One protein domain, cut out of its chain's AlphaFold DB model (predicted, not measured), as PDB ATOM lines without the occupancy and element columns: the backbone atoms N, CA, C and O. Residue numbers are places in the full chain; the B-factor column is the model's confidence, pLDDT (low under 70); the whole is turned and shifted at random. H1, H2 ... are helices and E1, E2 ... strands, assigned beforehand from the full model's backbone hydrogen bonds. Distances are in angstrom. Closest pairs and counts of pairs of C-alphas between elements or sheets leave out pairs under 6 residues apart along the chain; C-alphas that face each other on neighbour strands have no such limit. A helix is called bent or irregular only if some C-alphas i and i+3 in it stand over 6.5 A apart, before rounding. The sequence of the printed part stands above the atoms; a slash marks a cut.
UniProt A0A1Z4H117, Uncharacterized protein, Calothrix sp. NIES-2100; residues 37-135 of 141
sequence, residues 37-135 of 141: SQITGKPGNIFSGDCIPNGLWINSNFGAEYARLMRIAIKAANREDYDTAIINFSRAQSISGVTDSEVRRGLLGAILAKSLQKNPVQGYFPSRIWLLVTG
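This is residues 37 to 135 of the 141 residues of an uncharacterized protein of Calothrix sp. NIES-2100 (UniProt A0A1Z4H117). Helices H1, H2 and H3 form an up-and-down bundle; H4 folds back along H3, and the antiparallel hairpin of strands E1 and E2 sits beside H4. The 99 printed residues are mostly helix, and the whole is compact: radius of gyration of the C-alphas 13.1 A, spans 39, 31 and 20 A.

E1, residues 44 to 47, begins at C-alpha 44 (131.089, 131.633, 119.797); E2 is 50 to 53. H1, 60 to 78, is irregular: C-alphas 61 and 64 are 8.7 A apart. H2 is 82 to 96, H3 101 to 118, 25.6 A long, and H4 126 to 134, ending at (138.462, 136.102, 125.628).

N 45 and O 52, 2.8 A apart, are within hydrogen-bond range. H1 touches H2, closest C-alphas Ala 73 and Ala 85, 3.9 A; H3 touches H4, Ala 113 and Pro 126, 4.2 A. Every O i to N i+4 pair is within range in H3 and H4; 12 of 15 in H1, 10 of 11 in H2.

The printed part has no cut; no printed residue is under 70.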
ATOM      1  N   SER A  37     134.835 129.606 117.136       85.25
ATOM      2  CA  SER A  37     135.964 130.507 117.363       85.25
ATOM      3  C   SER A  37     137.260 129.794 116.996       85.25
ATOM      4  O   SER A  37     137.587 128.762 117.579       85.25
ATOM      5  N   GLN A  38     138.039 130.365 116.078       83.38
ATOM      6  CA  GLN A  38     139.322 129.782 115.670       83.38
ATOM      7  C   GLN A  38     140.369 129.793 116.795       83.38
ATOM      8  O   GLN A  38     141.290 128.985 116.783       83.38
ATOM      9  N   ILE A  39     140.208 130.670 117.794       84.44
ATOM     10  CA  ILE A  39     141.105 130.750 118.954       84.44
ATOM     11  C   ILE A  39     140.835 129.625 119.958       84.44
ATOM     12  O   ILE A  39     141.765 129.094 120.560       84.44
ATOM     13  N   THR A  40     139.565 129.266 120.167       83.25
ATOM     14  CA  THR A  40     139.178 128.323 121.235       83.25
ATOM     15  C   THR A  40     138.677 126.972 120.733       83.25
ATOM     16  O   THR A  40     138.560 126.044 121.530       83.25
ATOM     17  N   GLY A  41     138.337 126.852 119.446       86.81
ATOM     18  CA  GLY A  41     137.677 125.677 118.870       86.81
ATOM     19  C   GLY A  41     136.254 125.441 119.393       86.81
ATOM     20  O   GLY A  41     135.690 124.373 119.168       86.81
ATOM     21  N   LYS A  42     135.673 126.407 120.118       86.12
ATOM     22  CA  LYS A  42     134.351 126.302 120.749       86.12
ATOM     23  C   LYS A  42     133.326 127.209 120.057       86.12
ATOM     24  O   LYS A  42     133.715 128.205 119.439       86.12
ATOM     25  N   PRO A  43     132.024 126.905 120.203       87.56
ATOM     26  CA  PRO A  43     130.952 127.802 119.795       87.56
ATOM     27  C   PRO A  43     131.125 129.216 120.361       87.56
ATOM     28  O   PRO A  43     131.371 129.384 121.558       87.56
ATOM     29  N   GLY A  44     130.963 130.213 119.501       86.56
ATOM     30  CA  GLY A  44     131.089 131.633 119.797       86.56
ATOM     31  C   GLY A  44     129.949 132.461 119.200       86.56
ATOM     32  O   GLY A  44     128.906 131.924 118.822       86.56
ATOM     33  N   ASN A  45     130.169 133.772 119.122       86.88
ATOM     34  CA  ASN A  45     129.247 134.765 118.585       86.88
ATOM     35  C   ASN A  45     129.892 135.499 117.410       86.88
ATOM     36  O   ASN A  45     131.092 135.772 117.417       86.88
ATOM     37  N   ILE A  46     129.087 135.853 116.412       87.00
ATOM     38  CA  ILE A  46     129.553 136.683 115.301       87.00
ATOM     39  C   ILE A  46     129.560 138.141 115.762       87.00
ATOM     40  O   ILE A  46     128.528 138.664 116.180       87.00
ATOM     41  N   PHE A  47     130.707 138.807 115.650       84.25
ATOM     42  CA  PHE A  47     130.847 140.235 115.918       84.25
ATOM     43  C   PHE A  47     131.719 140.879 114.843       84.25
ATOM     44  O   PHE A  47     132.869 140.497 114.650       84.25
ATOM     45  N   SER A  48     131.165 141.857 114.119       83.81
ATOM     46  CA  SER A  48     131.858 142.555 113.025       83.81
ATOM     47  C   SER A  48     132.475 141.619 111.963       83.81
ATOM     48  O   SER A  48     133.527 141.919 111.400       83.81
ATOM     49  N   GLY A  49     131.827 140.481 111.689       83.56
ATOM     50  CA  GLY A  49     132.301 139.474 110.730       83.56
ATOM     51  C   GLY A  49     133.287 138.450 111.303       83.56
ATOM     52  O   GLY A  49     133.498 137.416 110.674       83.56
ATOM     53  N   ASP A  50     133.821 138.677 112.505       85.69
ATOM     54  CA  ASP A  50     134.685 137.725 113.198       85.69
ATOM     55  C   ASP A  50     133.864 136.779 114.080       85.69
ATOM     56  O   ASP A  50     132.854 137.167 114.675       85.69
ATOM     57  N   CYS A  51     134.327 135.535 114.214       89.94
ATOM     58  CA  CYS A  51     133.789 134.617 115.209       89.94
ATOM     59  C   CYS A  51     134.538 134.750 116.541       89.94
ATOM     60  O   CYS A  51     135.650 134.240 116.710       89.94
ATOM     61  N   ILE A  52     133.903 135.417 117.497       91.50
ATOM     62  CA  ILE A  52     134.436 135.704 118.828       91.50
ATOM     63  C   ILE A  52     133.996 134.602 119.796       91.50
ATOM     64  O   ILE A  52     132.837 134.190 119.753       91.50
ATOM     65  N   PRO A  53     134.862 134.086 120.682       92.81
ATOM     66  CA  PRO A  53     134.423 133.097 121.659       92.81
ATOM     67  C   PRO A  53     133.433 133.711 122.667       92.81
ATOM     68  O   PRO A  53     133.306 134.926 122.781       92.81
ATOM     69  N   ASN A  54     132.731 132.880 123.439       91.06
ATOM     70  CA  ASN A  54     131.957 133.399 124.573       91.06
ATOM     71  C   ASN A  54     132.892 134.026 125.616       91.06
ATOM     72  O   ASN A  54     134.028 133.560 125.757       91.06
ATOM     73  N   GLY A  55     132.386 135.012 126.361       92.88
ATOM     74  CA  GLY A  55     133.086 135.634 127.488       92.88
ATOM     75  C   GLY A  55     133.620 134.619 128.504       92.88
ATOM     76  O   GLY A  55     133.256 133.435 128.498       92.88
ATOM     77  N   LEU A  56     134.524 135.074 129.361       95.75
ATOM     78  CA  LEU A  56     135.185 134.244 130.354       95.75
ATOM     79  C   LEU A  56     134.174 133.745 131.380       95.75
ATOM     80  O   LEU A  56     133.473 134.512 132.041       95.75
ATOM     81  N   TRP A  57     134.123 132.426 131.542       94.69
ATOM     82  CA  TRP A  57     133.275 131.824 132.558       94.69
ATOM     83  C   TRP A  57     134.012 131.742 133.897       94.69
ATOM     84  O   TRP A  57     135.165 131.325 133.973       94.69
ATOM     85  N   ILE A  58     133.330 132.121 134.978       96.56
ATOM     86  CA  ILE A  58     133.871 132.041 136.336       96.56
ATOM     87  C   ILE A  58     133.342 130.770 136.993       96.56
ATOM     88  O   ILE A  58     132.199 130.722 137.450       96.56
ATOM     89  N   ASN A  59     134.189 129.746 137.057       93.75
ATOM     90  CA  ASN A  59     133.846 128.476 137.683       93.75
ATOM     91  C   ASN A  59     133.731 128.623 139.210       93.75
ATOM     92  O   ASN A  59     134.725 128.833 139.909       93.75
ATOM     93  N   SER A  60     132.518 128.471 139.743       90.00
ATOM     94  CA  SER A  60     132.243 128.572 141.181       90.00
ATOM     95  C   SER A  60     132.930 127.493 142.023       90.00
ATOM     96  O   SER A  60     133.107 127.691 143.224       90.00
ATOM     97  N   ASN A  61     133.352 126.378 141.418       96.06
ATOM     98  CA  ASN A  61     133.959 125.252 142.136       96.06
ATOM     99  C   ASN A  61     135.344 125.580 142.714       96.06
ATOM    100  O   ASN A  61     135.777 124.922 143.654       96.06
ATOM    101  N   PHE A  62     136.024 126.609 142.199       96.06
ATOM    102  CA  PHE A  62     137.310 127.076 142.734       96.06
ATOM    103  C   PHE A  62     137.163 128.055 143.915       96.06
ATOM    104  O   PHE A  62     138.154 128.557 144.442       96.06
ATOM    105  N   GLY A  63     135.930 128.324 144.358       97.38
ATOM    106  CA  GLY A  63     135.643 129.112 145.553       97.38
ATOM    107  C   GLY A  63     135.552 130.624 145.328       97.38
ATOM    108  O   GLY A  63     135.773 131.161 144.239       97.38
ATOM    109  N   ALA A  64     135.184 131.331 146.399       97.81
ATOM    110  CA  ALA A  64     134.869 132.759 146.350       97.81
ATOM    111  C   ALA A  64     136.080 133.634 145.992       97.81
ATOM    112  O   ALA A  64     135.923 134.611 145.258       97.81
ATOM    113  N   GLU A  65     137.277 133.280 146.469       98.25
ATOM    114  CA  GLU A  65     138.492 134.059 146.211       98.25
ATOM    115  C   GLU A  65     138.911 133.990 144.739       98.25
ATOM    116  O   GLU A  65     139.164 135.024 144.125       98.25
ATOM    117  N   TYR A  66     138.869 132.801 144.131       98.44
ATOM    118  CA  TYR A  66     139.046 132.647 142.687       98.44
ATOM    119  C   TYR A  66     138.054 133.520 141.911       98.44
ATOM    120  O   TYR A  66     138.445 134.301 141.043       98.44
ATOM    121  N   ALA A  67     136.766 133.440 142.262       98.25
ATOM    122  CA  ALA A  67     135.735 134.201 141.574       98.25
ATOM    123  C   ALA A  67     135.941 135.716 141.725       98.25
ATOM    124  O   ALA A  67     135.683 136.480 140.794       98.25
ATOM    125  N   ARG A  68     136.416 136.171 142.890       98.44
ATOM    126  CA  ARG A  68     136.780 137.571 143.136       98.44
ATOM    127  C   ARG A  68     137.946 138.003 142.246       98.44
ATOM    128  O   ARG A  68     137.836 139.034 141.585       98.44
ATOM    129  N   LEU A  69     139.019 137.216 142.194       98.69
ATOM    130  CA  LEU A  69     140.205 137.492 141.377       98.69
ATOM    131  C   LEU A  69     139.870 137.539 139.883       98.69
ATOM    132  O   LEU A  69     140.252 138.496 139.214       98.69
ATOM    133  N   MET A  70     139.084 136.580 139.383       98.50
ATOM    134  CA  MET A  70     138.613 136.568 137.994       98.50
ATOM    135  C   MET A  70     137.830 137.837 137.643       98.50
ATOM    136  O   MET A  70     138.131 138.483 136.645       98.50
ATOM    137  N   ARG A  71     136.870 138.257 138.484       98.31
ATOM    138  CA  ARG A  71     136.094 139.490 138.241       98.31
ATOM    139  C   ARG A  71     136.969 140.738 138.219       98.31
ATOM    140  O   ARG A  71     136.752 141.610 137.383       98.31
ATOM    141  N   ILE A  72     137.939 140.835 139.130       98.50
ATOM    142  CA  ILE A  72     138.880 141.962 139.158       98.50
ATOM    143  C   ILE A  72     139.723 141.966 137.888       98.50
ATOM    144  O   ILE A  72     139.864 143.016 137.270       98.50
ATOM    145  N   ALA A  73     140.242 140.805 137.489       98.44
ATOM    146  CA  ALA A  73     141.082 140.685 136.310       98.44
ATOM    147  C   ALA A  73     140.332 141.073 135.025       98.44
ATOM    148  O   ALA A  73     140.826 141.897 134.260       98.44
ATOM    149  N   ILE A  74     139.116 140.549 134.838       98.38
ATOM    150  CA  ILE A  74     138.243 140.872 133.699       98.38
ATOM    151  C   ILE A  74     137.921 142.368 133.682       98.38
ATOM    152  O   ILE A  74     138.120 143.033 132.672       98.38
ATOM    153  N   LYS A  75     137.489 142.931 134.818       97.81
ATOM    154  CA  LYS A  75     137.151 144.357 134.911       97.81
ATOM    155  C   LYS A  75     138.353 145.262 134.630       97.81
ATOM    156  O   LYS A  75     138.184 146.314 134.021       97.81
ATOM    157  N   ALA A  76     139.544 144.879 135.082       98.06
ATOM    158  CA  ALA A  76     140.771 145.615 134.801       98.06
ATOM    159  C   ALA A  76     141.121 145.558 133.306       98.06
ATOM    160  O   ALA A  76     141.332 146.601 132.694       98.06
ATOM    161  N   ALA A  77     141.076 144.371 132.693       97.69
ATOM    162  CA  ALA A  77     141.339 144.197 131.265       97.69
ATOM    163  C   ALA A  77     140.328 144.938 130.376       97.69
ATOM    164  O   ALA A  77     140.726 145.545 129.383       97.69
ATOM    165  N   ASN A  78     139.047 144.968 130.764       96.50
ATOM    166  CA  ASN A  78     138.020 145.746 130.066       96.50
ATOM    167  C   ASN A  78     138.279 147.260 130.146       96.50
ATOM    168  O   ASN A  78     137.760 148.010 129.334       96.50
ATOM    169  N   ARG A  79     139.090 147.722 131.098       96.31
ATOM    170  CA  ARG A  79     139.537 149.120 131.218       96.31
ATOM    171  C   ARG A  79     140.952 149.334 130.690       96.31
ATOM    172  O   ARG A  79     141.571 150.347 130.992       96.31
ATOM    173  N   GLU A  80     141.471 148.350 129.960       95.62
ATOM    174  CA  GLU A  80     142.829 148.314 129.416       95.62
ATOM    175  C   GLU A  80     143.953 148.383 130.468       95.62
ATOM    176  O   GLU A  80     145.124 148.578 130.131       95.62
ATOM    177  N   ASP A  81     143.624 148.140 131.740       97.50
ATOM    178  CA  ASP A  81     144.582 147.931 132.825       97.50
ATOM    179  C   ASP A  81     145.036 146.462 132.832       97.50
ATOM    180  O   ASP A  81     144.648 145.633 133.667       97.50
ATOM    181  N   TYR A  82     145.849 146.117 131.833       98.00
ATOM    182  CA  TYR A  82     146.322 144.747 131.660       98.00
ATOM    183  C   TYR A  82     147.362 144.332 132.705       98.00
ATOM    184  O   TYR A  82     147.498 143.137 132.959       98.00
ATOM    185  N   ASP A  83     148.057 145.268 133.357       98.38
ATOM    186  CA  ASP A  83     148.998 144.932 134.433       98.38
ATOM    187  C   ASP A  83     148.242 144.374 135.647       98.38
ATOM    188  O   ASP A  83     148.549 143.278 136.134       98.38
ATOM    189  N   THR A  84     147.179 145.062 136.082       98.69
ATOM    190  CA  THR A  84     146.292 144.556 137.139       98.69
ATOM    191  C   THR A  84     145.608 143.259 136.711       98.69
ATOM    192  O   THR A  84     145.483 142.335 137.524       98.69
ATOM    193  N   ALA A  85     145.186 143.149 135.447       98.56
ATOM    194  CA  ALA A  85     144.564 141.932 134.937       98.56
ATOM    195  C   ALA A  85     145.500 140.719 135.027       98.56
ATOM    196  O   ALA A  85     145.114 139.695 135.595       98.56
ATOM    197  N   ILE A  86     146.740 140.844 134.543       98.75
ATOM    198  CA  ILE A  86     147.747 139.774 134.565       98.75
ATOM    199  C   ILE A  86     147.989 139.304 136.000       98.75
ATOM    200  O   ILE A  86     147.901 138.108 136.268       98.75
ATOM    201  N   ILE A  87     148.209 140.228 136.943       98.75
ATOM    202  CA  ILE A  87     148.450 139.880 138.352       98.75
ATOM    203  C   ILE A  87     147.282 139.069 138.929       98.75
ATOM    204  O   ILE A  87     147.497 138.057 139.601       98.75
ATOM    205  N   ASN A  88     146.042 139.495 138.684       98.81
ATOM    206  CA  ASN A  88     144.872 138.825 139.250       98.81
ATOM    207  C   ASN A  88     144.563 137.493 138.548       98.81
ATOM    208  O   ASN A  88     144.205 136.539 139.236       98.81
ATOM    209  N   PHE A  89     144.782 137.373 137.234       98.69
ATOM    210  CA  PHE A  89     144.698 136.083 136.545       98.69
ATOM    211  C   PHE A  89     145.781 135.107 137.018       98.69
ATOM    212  O   PHE A  89     145.471 133.945 137.263       98.69
ATOM    213  N   SER A  90     147.023 135.553 137.225       98.56
ATOM    214  CA  SER A  90     148.085 134.709 137.790       98.56
ATOM    215  C   SER A  90     147.743 134.228 139.203       98.56
ATOM    216  O   SER A  90     147.957 133.062 139.533       98.56
ATOM    217  N   ARG A  91     147.144 135.088 140.037       98.56
ATOM    218  CA  ARG A  91     146.639 134.685 141.360       98.56
ATOM    219  C   ARG A  91     145.476 133.699 141.251       98.56
ATOM    220  O   ARG A  91     145.476 132.702 141.965       98.56
ATOM    221  N   ALA A  92     144.528 133.913 140.339       98.56
ATOM    222  CA  ALA A  92     143.451 132.954 140.092       98.56
ATOM    223  C   ALA A  92     144.004 131.593 139.627       98.56
ATOM    224  O   ALA A  92     143.560 130.557 140.116       98.56
ATOM    225  N   GLN A  93     145.039 131.593 138.777       98.38
ATOM    226  CA  GLN A  93     145.731 130.382 138.322       98.38
ATOM    227  C   GLN A  93     146.384 129.616 139.471       98.38
ATOM    228  O   GLN A  93     146.386 128.390 139.458       98.38
ATOM    229  N   SER A  94     146.913 130.313 140.481       98.25
ATOM    230  CA  SER A  94     147.472 129.648 141.665       98.25
ATOM    231  C   SER A  94     146.423 128.876 142.480       98.25
ATOM    232  O   SER A  94     146.788 127.972 143.224       98.25
ATOM    233  N   ILE A  95     145.132 129.196 142.308       98.19
ATOM    234  CA  ILE A  95     144.009 128.509 142.959       98.19
ATOM    235  C   ILE A  95     143.461 127.389 142.068       98.19
ATOM    236  O   ILE A  95     143.287 126.267 142.536       98.19
ATOM    237  N   SER A  96     143.169 127.677 140.795       97.69
ATOM    238  CA  SER A  96     142.527 126.710 139.891       97.69
ATOM    239  C   SER A  96     143.495 125.769 139.169       97.69
ATOM    240  O   SER A  96     143.078 124.756 138.603       97.69
ATOM    241  N   GLY A  97     144.790 126.083 139.196       95.44
ATOM    242  CA  GLY A  97     145.838 125.362 138.489       95.44
ATOM    243  C   GLY A  97     145.936 125.724 137.004       95.44
ATOM    244  O   GLY A  97     145.108 126.422 136.420       95.44
ATOM    245  N   VAL A  98     146.979 125.210 136.351       92.81
ATOM    246  CA  VAL A  98     147.274 125.494 134.932       92.81
ATOM    247  C   VAL A  98     146.322 124.803 133.949       92.81
ATOM    248  O   VAL A  98     146.388 125.059 132.751       92.81
ATOM    249  N   THR A  99     145.442 123.917 134.413       92.19
ATOM    250  CA  THR A  99     144.485 123.201 133.557       92.19
ATOM    251  C   THR A  99     143.210 123.996 133.295       92.19
ATOM    252  O   THR A  99     142.553 123.753 132.281       92.19
ATOM    253  N   ASP A 100     142.885 124.974 134.145       95.38
ATOM    254  CA  ASP A 100     141.728 125.850 133.972       95.38
ATOM    255  C   ASP A 100     141.834 126.626 132.647       95.38
ATOM    256  O   ASP A 100     142.738 127.442 132.433       95.38
ATOM    257  N   SER A 101     140.934 126.321 131.709       93.62
ATOM    258  CA  SER A 101     140.936 126.946 130.388       93.62
ATOM    259  C   SER A 101     140.539 128.415 130.439       93.62
ATOM    260  O   SER A 101     141.029 129.185 129.618       93.62
ATOM    261  N   GLU A 102     139.687 128.816 131.383       95.56
ATOM    262  CA  GLU A 102     139.171 130.184 131.454       95.56
ATOM    263  C   GLU A 102     140.244 131.132 131.986       95.56
ATOM    264  O   GLU A 102     140.546 132.139 131.348       95.56
ATOM    265  N   VAL A 103     140.933 130.758 133.070       97.31
ATOM    266  CA  VAL A 103     142.081 131.537 133.562       97.31
ATOM    267  C   VAL A 103     143.188 131.633 132.521       97.31
ATOM    268  O   VAL A 103     143.719 132.718 132.300       97.31
ATOM    269  N   ARG A 104     143.548 130.523 131.861       95.81
ATOM    270  CA  ARG A 104     144.594 130.553 130.826       95.81
ATOM    271  C   ARG A 104     144.228 131.472 129.671       95.81
ATOM    272  O   ARG A 104     145.086 132.206 129.192       95.81
ATOM    273  N   ARG A 105     142.969 131.435 129.238       95.88
ATOM    274  CA  ARG A 105     142.460 132.287 128.164       95.88
ATOM    275  C   ARG A 105     142.492 133.762 128.563       95.88
ATOM    276  O   ARG A 105     143.009 134.570 127.798       95.88
ATOM    277  N   GLY A 106     142.038 134.093 129.772       97.75
ATOM    278  CA  GLY A 106     142.130 135.449 130.323       97.75
ATOM    279  C   GLY A 106     143.574 135.942 130.446       97.75
ATOM    280  O   GLY A 106     143.902 137.028 129.972       97.75
ATOM    281  N   LEU A 107     144.467 135.115 130.992       98.06
ATOM    282  CA  LEU A 107     145.883 135.446 131.136       98.06
ATOM    283  C   LEU A 107     146.565 135.665 129.777       98.06
ATOM    284  O   LEU A 107     147.268 136.659 129.602       98.06
ATOM    285  N   LEU A 108     146.330 134.780 128.802       96.88
ATOM    286  CA  LEU A 108     146.862 134.919 127.444       96.88
ATOM    287  C   LEU A 108     146.361 136.205 126.777       96.88
ATOM    288  O   LEU A 108     147.164 136.955 126.224       96.88
ATOM    289  N   GLY A 109     145.055 136.477 126.857       97.25
ATOM    290  CA  GLY A 109     144.456 137.687 126.295       97.25
ATOM    291  C   GLY A 109     145.081 138.955 126.873       97.25
ATOM    292  O   GLY A 109     145.482 139.837 126.116       97.25
ATOM    293  N   ALA A 110     145.243 139.015 128.198       98.25
ATOM    294  CA  ALA A 110     145.841 140.164 128.874       98.25
ATOM    295  C   ALA A 110     147.328 140.353 128.515       98.25
ATOM    296  O   ALA A 110     147.753 141.475 128.249       98.25
ATOM    297  N   ILE A 111     148.115 139.271 128.441       98.25
ATOM    298  CA  ILE A 111     149.534 139.331 128.043       98.25
ATOM    299  C   ILE A 111     149.684 139.841 126.605       98.25
ATOM    300  O   ILE A 111     150.503 140.725 126.350       98.25
ATOM    301  N   LEU A 112     148.901 139.307 125.664       96.62
ATOM    302  CA  LEU A 112     148.971 139.724 124.263       96.62
ATOM    303  C   LEU A 112     148.528 141.182 124.089       96.62
ATOM    304  O   LEU A 112     149.208 141.952 123.408       96.62
ATOM    305  N   ALA A 113     147.442 141.587 124.750       96.94
ATOM    306  CA  ALA A 113     146.974 142.968 124.722       96.94
ATOM    307  C   ALA A 113     148.008 143.933 125.333       96.94
ATOM    308  O   ALA A 113     148.334 144.955 124.725       96.94
ATOM    309  N   LYS A 114     148.624 143.571 126.470       97.81
ATOM    310  CA  LYS A 114     149.721 144.343 127.074       97.81
ATOM    311  C   LYS A 114     150.933 144.448 126.151       97.81
ATOM    312  O   LYS A 114     151.556 145.506 126.060       97.81
ATOM    313  N   SER A 115     151.272 143.363 125.455       97.31
ATOM    314  CA  SER A 115     152.373 143.360 124.493       97.31
ATOM    315  C   SER A 115     152.139 144.371 123.371       97.31
ATOM    316  O   SER A 115     153.078 145.073 123.002       97.31
ATOM    317  N   LEU A 116     150.902 144.495 122.877       96.06
ATOM    318  CA  LEU A 116     150.536 145.501 121.875       96.06
ATOM    319  C   LEU A 116     150.523 146.929 122.424       96.06
ATOM    320  O   LEU A 116     150.912 147.841 121.704       96.06
ATOM    321  N   GLN A 117     150.136 147.142 123.687       94.50
ATOM    322  CA  GLN A 117     150.296 148.460 124.320       94.50
ATOM    323  C   GLN A 117     151.770 148.879 124.366       94.50
ATOM    324  O   GLN A 117     152.096 150.042 124.142       94.50
ATOM    325  N   LYS A 118     152.669 147.933 124.661       95.12
ATOM    326  CA  LYS A 118     154.110 148.195 124.736       95.12
ATOM    327  C   LYS A 118     154.750 148.357 123.356       95.12
ATOM    328  O   LYS A 118     155.635 149.190 123.196       95.12
ATOM    329  N   ASN A 119     154.331 147.546 122.389       95.31
ATOM    330  CA  ASN A 119     154.857 147.529 121.029       95.31
ATOM    331  C   ASN A 119     153.684 147.572 120.038       95.31
ATOM    332  O   ASN A 119     153.207 146.514 119.614       95.31
ATOM    333  N   PRO A 120     153.195 148.773 119.687       93.25
ATOM    334  CA  PRO A 120     152.062 148.915 118.786       93.25
ATOM    335  C   PRO A 120     152.345 148.302 117.414       93.25
ATOM    336  O   PRO A 120     153.406 148.516 116.828       93.25
ATOM    337  N   VAL A 121     151.365 147.571 116.884       91.81
ATOM    338  CA  VAL A 121     151.393 147.020 115.526       91.81
ATOM    339  C   VAL A 121     150.245 147.645 114.747       91.81
ATOM    340  O   VAL A 121     149.106 147.658 115.213       91.81
ATOM    341  N   GLN A 122     150.531 148.172 113.559       89.19
ATOM    342  CA  GLN A 122     149.520 148.821 112.728       89.19
ATOM    343  C   GLN A 122     148.351 147.866 112.436       89.19
ATOM    344  O   GLN A 122     148.556 146.729 112.022       89.19
ATOM    345  N   GLY A 123     147.121 148.343 112.653       85.56
ATOM    346  CA  GLY A 123     145.896 147.565 112.439       85.56
ATOM    347  C   GLY A 123     145.504 146.637 113.596       85.56
ATOM    348  O   GLY A 123     144.431 146.038 113.540       85.56
ATOM    349  N   TYR A 124     146.314 146.549 114.655       87.75
ATOM    350  CA  TYR A 124     146.003 145.775 115.854       87.75
ATOM    351  C   TYR A 124     145.797 146.690 117.056       87.75
ATOM    352  O   TYR A 124     146.616 147.559 117.349       87.75
ATOM    353  N   PHE A 125     144.712 146.445 117.787       91.81
ATOM    354  CA  PHE A 125     144.358 147.185 118.994       91.81
ATOM    355  C   PHE A 125     144.351 146.232 120.194       91.81
ATOM    356  O   PHE A 125     143.837 145.113 120.056       91.81
ATOM    357  N   PRO A 126     144.880 146.639 121.363       94.56
ATOM    358  CA  PRO A 126     144.849 145.822 122.575       94.56
ATOM    359  C   PRO A 126     143.442 145.312 122.913       94.56
ATOM    360  O   PRO A 126     143.255 144.114 123.124       94.56
ATOM    361  N   SER A 127     142.439 146.192 122.841       93.50
ATOM    362  CA  SER A 127     141.023 145.876 123.052       93.50
ATOM    363  C   SER A 127     140.478 144.836 122.069       93.50
ATOM    364  O   SER A 127     139.737 143.936 122.466       93.50
ATOM    365  N   ARG A 128     140.886 144.892 120.794       92.31
ATOM    366  CA  ARG A 128     140.487 143.894 119.790       92.31
ATOM    367  C   ARG A 128     141.120 142.533 120.057       92.31
ATOM    368  O   ARG A 128     140.442 141.519 119.919       92.31
ATOM    369  N   ILE A 129     142.391 142.487 120.458       93.44
ATOM    370  CA  ILE A 129     143.034 141.225 120.852       93.44
ATOM    371  C   ILE A 129     142.383 140.646 122.107       93.44
ATOM    372  O   ILE A 129     142.109 139.447 122.146       93.44
ATOM    373  N   TRP A 130     142.088 141.488 123.096       95.88
ATOM    374  CA  TRP A 130     141.353 141.086 124.290       95.88
ATOM    375  C   TRP A 130     140.020 140.417 123.923       95.88
ATOM    376  O   TRP A 130     139.785 139.275 124.329       95.88
ATOM    377  N   LEU A 131     139.222 141.057 123.062       94.25
ATOM    378  CA  LEU A 131     137.960 140.517 122.559       94.25
ATOM    379  C   LEU A 131     138.149 139.187 121.817       94.25
ATOM    380  O   LEU A 131     137.486 138.204 122.138       94.25
ATOM    381  N   LEU A 132     139.071 139.122 120.853       92.56
ATOM    382  CA  LEU A 132     139.292 137.928 120.028       92.56
ATOM    383  C   LEU A 132     139.693 136.703 120.858       92.56
ATOM    384  O   LEU A 132     139.281 135.583 120.550       92.56
ATOM    385  N   VAL A 133     140.488 136.907 121.909       94.62
ATOM    386  CA  VAL A 133     140.966 135.810 122.756       94.62
ATOM    387  C   VAL A 133     139.921 135.398 123.787       94.62
ATOM    388  O   VAL A 133     139.724 134.205 124.029       94.62
ATOM    389  N   THR A 134     139.245 136.361 124.410       95.56
ATOM    390  CA  THR A 134     138.462 136.102 125.628       95.56
ATOM    391  C   THR A 134     136.958 136.188 125.440       95.56
ATOM    392  O   THR A 134     136.231 135.568 126.208       95.56
ATOM    393  N   GLY A 135     136.493 136.893 124.412       93.50
ATOM    394  CA  GLY A 135     135.084 137.228 124.233       93.50
ATOM    395  C   GLY A 135     134.589 138.353 125.137       93.50
ATOM    396  O   GLY A 135     133.398 138.650 125.127       93.50
TER     397      GLY A 135